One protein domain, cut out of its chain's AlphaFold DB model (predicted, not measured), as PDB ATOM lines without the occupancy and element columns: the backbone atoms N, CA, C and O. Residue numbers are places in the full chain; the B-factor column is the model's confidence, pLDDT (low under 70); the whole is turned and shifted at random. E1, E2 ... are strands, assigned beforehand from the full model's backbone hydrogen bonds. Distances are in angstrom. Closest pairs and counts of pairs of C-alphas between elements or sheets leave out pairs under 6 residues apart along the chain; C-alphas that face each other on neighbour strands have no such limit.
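Overview. This is residues 21 to 68 of the 72 residues of an uncharacterized protein of Dictyobacter vulcani (UniProt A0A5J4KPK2). Two strand hairpins, E1 with E2 and E3 with E4, lie loosely face to face, joined at one end by residues 44 to 49, while residues 21 to 22 run beside E3. The 48 residues, with four named strands E1 to E4 in two antiparallel sheets, are all strand in class, though under half are in named strands. The whole is compact, radius of gyration of the C-alphas 10.4 A, spanning 30 by 18 by 13 A.

Arrangement. Look first at E1, residues 30 to 35, and E2, residues 38 to 43, an antiparallel hairpin with N 35 and O 38 2.8 A apart. Next, E3, residues 50 to 55, and E4, residues 61 to 65, form another, with N 51 and O 64 at 2.7 A. The closest C-alphas of E1 and E3, Val 31 and Pro 52, are 7.4 A apart; E2 and E4 are apart.

Along the chain. Find C-alpha 30 at (39.927, 20.498, 24.470); E1 runs 16.2 A, E2 16.3 A, E3 16.2 A, and E4 13.6 A to C-alpha 65 at (42.387, 6.138, 21.439).

Size, cuts and confidence. The printed part has no cut and no long link; pLDDT is under 70 at residues 24 to 49 and 66 to 68.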
ATOM      1  N   ILE A  21      27.189   8.831  22.030       80.44
ATOM      2  CA  ILE A  21      27.585   9.399  20.742       80.44
ATOM      3  C   ILE A  21      29.042   9.821  20.755       80.44
ATOM      4  O   ILE A  21      29.573  10.249  21.777       80.44
ATOM      5  N   GLN A  22      29.677   9.736  19.596       77.50
ATOM      6  CA  GLN A  22      30.990  10.312  19.377       77.50
ATOM      7  C   GLN A  22      30.845  11.829  19.229       77.50
ATOM      8  O   GLN A  22      29.972  12.304  18.500       77.50
ATOM      9  N   VAL A  23      31.686  12.593  19.918       74.94
ATOM     10  CA  VAL A  23      31.739  14.049  19.745       74.94
ATOM     11  C   VAL A  23      33.004  14.422  18.984       74.94
ATOM     12  O   VAL A  23      34.037  13.764  19.088       74.94
ATOM     13  N   LYS A  24      32.923  15.453  18.144       68.25
ATOM     14  CA  LYS A  24      34.068  15.866  17.335       68.25
ATOM     15  C   LYS A  24      34.977  16.759  18.173       68.25
ATOM     16  O   LYS A  24      34.528  17.758  18.732       68.25
ATOM     17  N   VAL A  25      36.253  16.402  18.250       65.12
ATOM     18  CA  VAL A  25      37.285  17.254  18.848       65.12
ATOM     19  C   VAL A  25      37.493  18.453  17.921       65.12
ATOM     20  O   VAL A  25      37.903  18.280  16.775       65.12
ATOM     21  N   VAL A  26      37.165  19.663  18.382       62.41
ATOM     22  CA  VAL A  26      37.328  20.896  17.583       62.41
ATOM     23  C   VAL A  26      38.772  21.399  17.645       62.41
ATOM     24  O   VAL A  26      39.267  21.980  16.682       62.41
ATOM     25  N   ARG A  27      39.464  21.150  18.762       64.56
ATOM     26  CA  ARG A  27      40.894  21.416  18.930       64.56
ATOM     27  C   ARG A  27      41.552  20.297  19.728       64.56
ATOM     28  O   ARG A  27      40.956  19.860  20.717       64.56
ATOM     29  N   PRO A  28      42.759  19.847  19.344       62.72
ATOM     30  CA  PRO A  28      43.528  18.954  20.197       62.72
ATOM     31  C   PRO A  28      43.678  19.607  21.577       62.72
ATOM     32  O   PRO A  28      43.843  20.819  21.693       62.72
ATOM     33  N   GLY A  29      43.485  18.808  22.620       62.38
ATOM     34  CA  GLY A  29      43.570  19.247  24.008       62.38
ATOM     35  C   GLY A  29      42.270  19.729  24.663       62.38
ATOM     36  O   GLY A  29      42.199  19.760  25.893       62.38
ATOM     37  N   ILE A  30      41.215  20.060  23.901       63.97
ATOM     38  CA  ILE A  30      39.927  20.498  24.470       63.97
ATOM     39  C   ILE A  30      38.746  19.881  23.716       63.97
ATOM     40  O   ILE A  30      38.523  20.138  22.532       63.97
ATOM     41  N   VAL A  31      37.905  19.145  24.446       65.50
ATOM     42  CA  VAL A  31      36.586  18.713  23.978       65.50
ATOM     43  C   VAL A  31      35.503  19.469  24.719       65.50
ATOM     44  O   VAL A  31      35.365  19.392  25.941       65.50
ATOM     45  N   VAL A  32      34.705  20.182  23.931       64.94
ATOM     46  CA  VAL A  32      33.490  20.845  24.386       64.94
ATOM     47  C   VAL A  32      32.315  20.113  23.771       64.94
ATOM     48  O   VAL A  32      32.210  20.020  22.550       64.94
ATOM     49  N   PHE A  33      31.418  19.610  24.611       68.50
ATOM     50  CA  PHE A  33      30.126  19.122  24.153       68.50
ATOM     51  C   PHE A  33      29.007  19.738  24.979       68.50
ATOM     52  O   PHE A  33      29.091  19.897  26.201       68.50
ATOM     53  N   THR A  34      27.934  20.067  24.270       63.06
ATOM     54  CA  THR A  34      26.707  20.599  24.844       63.06
ATOM     55  C   THR A  34      25.623  19.562  24.622       63.06
ATOM     56  O   THR A  34      25.176  19.348  23.498       63.06
ATOM     57  N   LEU A  35      25.219  18.893  25.693       69.12
ATOM     58  CA  LEU A  35      23.993  18.109  25.712       69.12
ATOM     59  C   LEU A  35      22.846  19.012  26.171       69.12
ATOM     60  O   LEU A  35      23.085  19.923  26.967       69.12
ATOM     61  N   PRO A  36      21.597  18.741  25.750       62.81
ATOM     62  CA  PRO A  36      20.439  19.576  26.085       62.81
ATOM     63  C   PRO A  36      20.230  19.786  27.594       62.81
ATOM     64  O   PRO A  36      19.551  20.727  27.987       62.81
ATOM     65  N   LYS A  37      20.822  18.937  28.444       65.38
ATOM     66  CA  LYS A  37      20.766  19.058  29.908       65.38
ATOM     67  C   LYS A  37      22.133  19.152  30.590       65.38
ATOM     68  O   LYS A  37      22.182  19.295  31.806       65.38
ATOM     69  N   ILE A  38      23.240  19.010  29.856       64.62
ATOM     70  CA  ILE A  38      24.574  18.842  30.453       64.62
ATOM     71  C   ILE A  38      25.614  19.556  29.598       64.62
ATOM     72  O   ILE A  38      25.845  19.202  28.443       64.62
ATOM     73  N   LYS A  39      26.292  20.534  30.194       66.44
ATOM     74  CA  LYS A  39      27.462  21.181  29.605       66.44
ATOM     75  C   LYS A  39      28.696  20.652  30.321       66.44
ATOM     76  O   LYS A  39      28.835  20.859  31.524       66.44
ATOM     77  N   LYS A  40      29.572  19.950  29.604       66.94
ATOM     78  CA  LYS A  40      30.830  19.442  30.161       66.94
ATOM     79  C   LYS A  40      31.997  19.881  29.291       66.94
ATOM     80  O   LYS A  40      31.927  19.877  28.063       66.94
ATOM     81  N   PHE A  41      33.063  20.264  29.978       66.56
ATOM     82  CA  PHE A  41      34.340  20.640  29.400       66.56
ATOM     83  C   PHE A  41      35.350  19.606  29.843       66.56
ATOM     84  O   PHE A  41      35.450  19.327  31.037       66.56
ATOM     85  N   ILE A  42      36.059  19.014  28.888       68.56
ATOM     86  CA  ILE A  42      37.089  18.042  29.211       68.56
ATOM     87  C   ILE A  42      38.356  18.401  28.451       68.56
ATOM     88  O   ILE A  42      38.353  18.492  27.223       68.56
ATOM     89  N   SER A  43      39.420  18.615  29.215       65.00
ATOM     90  CA  SER A  43      40.766  18.861  28.715       65.00
ATOM     91  C   SER A  43      41.582  17.578  28.811       65.00
ATOM     92  O   SER A  43      41.462  16.836  29.785       65.00
ATOM     93  N   PHE A  44      42.400  17.306  27.803       66.12
ATOM     94  CA  PHE A  44      43.294  16.146  27.753       66.12
ATOM     95  C   PHE A  44      44.632  16.559  27.131       66.12
ATOM     96  O   PHE A  44      44.700  17.607  26.496       66.12
ATOM     97  N   PRO A  45      45.715  15.793  27.329       65.75
ATOM     98  CA  PRO A  45      47.005  16.116  26.731       65.75
ATOM     99  C   PRO A  45      46.928  16.147  25.196       65.75
ATOM    100  O   PRO A  45      46.355  15.261  24.562       65.75
ATOM    101  N   GLU A  46      47.529  17.181  24.607       65.31
ATOM    102  CA  GLU A  46      47.445  17.532  23.180       65.31
ATOM    103  C   GLU A  46      48.027  16.453  22.244       65.31
ATOM    104  O   GLU A  46      47.666  16.368  21.073       65.31
ATOM    105  N   SER A  47      48.892  15.584  22.774       61.88
ATOM    106  CA  SER A  47      49.667  14.601  22.010       61.88
ATOM    107  C   SER A  47      48.897  13.330  21.617       61.88
ATOM    108  O   SER A  47      49.395  12.560  20.798       61.88
ATOM    109  N   THR A  48      47.695  13.093  22.159       61.84
ATOM    110  CA  THR A  48      46.929  11.859  21.891       61.84
ATOM    111  C   THR A  48      45.664  12.155  21.092       61.84
ATOM    112  O   THR A  48      44.806  12.928  21.522       61.84
ATOM    113  N   VAL A  49      45.514  11.501  19.934       65.50
ATOM    114  CA  VAL A  49      44.271  11.549  19.149       65.50
ATOM    115  C   VAL A  49      43.230  10.691  19.863       65.50
ATOM    116  O   VAL A  49      43.113   9.486  19.638       65.50
ATOM    117  N   LEU A  50      42.507  11.324  20.784       72.31
ATOM    118  CA  LEU A  50      41.408  10.711  21.510       72.31
ATOM    119  C   LEU A  50      40.087  10.975  20.791       72.31
ATOM    120  O   LEU A  50      39.787  12.083  20.350       72.31
ATOM    121  N   ILE A  51      39.281   9.932  20.722       76.19
ATOM    122  CA  ILE A  51      37.895   9.912  20.306       76.19
ATOM    123  C   ILE A  51      37.039  10.057  21.571       76.19
ATOM    124  O   ILE A  51      36.848   9.082  22.305       76.19
ATOM    125  N   PRO A  52      36.512  11.253  21.858       76.31
ATOM    126  CA  PRO A  52      35.587  11.445  22.960       76.31
ATOM    127  C   PRO A  52      34.210  10.868  22.607       76.31
ATOM    128  O   PRO A  52      33.646  11.090  21.532       76.31
ATOM    129  N   VAL A  53      33.642  10.143  23.556       81.19
ATOM    130  CA  VAL A  53      32.333   9.503  23.479       81.19
ATOM    131  C   VAL A  53      31.528   9.928  24.688       81.19
ATOM    132  O   VAL A  53      31.987   9.798  25.818       81.19
ATOM    133  N   VAL A  54      30.306  10.400  24.468       81.88
ATOM    134  CA  VAL A  54      29.464  10.975  25.512       81.88
ATOM    135  C   VAL A  54      28.069  10.363  25.486       81.88
ATOM    136  O   VAL A  54      27.453  10.250  24.431       81.88
ATOM    137  N   CYS A  55      27.530   9.999  26.647       85.44
ATOM    138  CA  CYS A  55      26.132   9.615  26.791       85.44
ATOM    139  C   CYS A  55      25.205  10.829  26.717       85.44
ATOM    140  O   CYS A  55      25.322  11.745  27.530       85.44
ATOM    141  N   LYS A  56      24.213  10.790  25.820       79.81
ATOM    142  CA  LYS A  56      23.207  11.859  25.684       79.81
ATOM    143  C   LYS A  56      22.322  12.035  26.919       79.81
ATOM    144  O   LYS A  56      21.787  13.120  27.126       79.81
ATOM    145  N   ASN A  57      22.157  10.975  27.709       81.00
ATOM    146  CA  ASN A  57      21.164  10.921  28.779       81.00
ATOM    147  C   ASN A  57      21.711  11.417  30.125       81.00
ATOM    148  O   ASN A  57      21.082  12.243  30.776       81.00
ATOM    149  N   CYS A  58      22.892  10.937  30.531       81.94
ATOM    150  CA  CYS A  58      23.513  11.285  31.818       81.94
ATOM    151  C   CYS A  58      24.820  12.083  31.687       81.94
ATOM    152  O   CYS A  58      25.407  12.473  32.692       81.94
ATOM    153  N   GLY A  59      25.310  12.323  30.464       78.25
ATOM    154  CA  GLY A  59      26.543  13.082  30.240       78.25
ATOM    155  C   GLY A  59      27.809  12.369  30.709       78.25
ATOM    156  O   GLY A  59      28.833  13.022  30.927       78.25
ATOM    157  N   TYR A  60      27.755  11.048  30.891       83.38
ATOM    158  CA  TYR A  60      28.946  10.215  31.025       83.38
ATOM    159  C   TYR A  60      29.847  10.419  29.810       83.38
ATOM    160  O   TYR A  60      29.354  10.372  28.686       83.38
ATOM    161  N   ALA A  61      31.142  10.634  30.025       78.06
ATOM    162  CA  ALA A  61      32.107  10.844  28.955       78.06
ATOM    163  C   ALA A  61      33.265   9.855  29.096       78.06
ATOM    164  O   ALA A  61      33.770   9.642  30.193       78.06
ATOM    165  N   ALA A  62      33.673   9.264  27.980       78.50
ATOM    166  CA  ALA A  62      34.799   8.351  27.868       78.50
ATOM    167  C   ALA A  62      35.666   8.756  26.675       78.50
ATOM    168  O   ALA A  62      35.164   9.306  25.698       78.50
ATOM    169  N   PHE A  63      36.959   8.459  26.744       77.50
ATOM    170  CA  PHE A  63      37.921   8.766  25.693       77.50
ATOM    171  C   PHE A  63      38.521   7.465  25.190       77.50
ATOM    172  O   PHE A  63      39.031   6.677  25.981       77.50
ATOM    173  N   TYR A  64      38.436   7.240  23.887       74.88
ATOM    174  CA  TYR A  64      39.024   6.080  23.228       74.88
ATOM    175  C   TYR A  64      40.206   6.547  22.390       74.88
ATOM    176  O   TYR A  64      40.100   7.569  21.723       74.88
ATOM    177  N   ALA A  65      41.328   5.838  22.396       71.19
ATOM    178  CA  ALA A  65      42.387   6.138  21.439       71.19
ATOM    179  C   ALA A  65      41.887   5.832  20.018       71.19
ATOM    180  O   ALA A  65      41.301   4.773  19.791       71.19
ATOM    181  N   ALA A  66      42.084   6.761  19.076       64.00
ATOM    182  CA  ALA A  66      41.816   6.494  17.661       64.00
ATOM    183  C   ALA A  66      42.767   5.422  17.109       64.00
ATOM    184  O   ALA A  66      42.359   4.594  16.299       64.00
ATOM    185  N   ASP A  67      44.001   5.416  17.615       60.53
ATOM    186  CA  ASP A  67      45.039   4.446  17.299       60.53
ATOM    187  C   ASP A  67      45.480   3.735  18.583       60.53
ATOM    188  O   ASP A  67      46.095   4.372  19.445       60.53
ATOM    189  N   PRO A  68      45.211   2.425  18.738       56.62
ATOM    190  CA  PRO A  68      45.715   1.664  19.878       56.62
ATOM    191  C   PRO A  68      47.250   1.593  19.888       56.62
ATOM    192  O   PRO A  68      47.836   1.494  20.957       56.62
TER     193      PRO A  68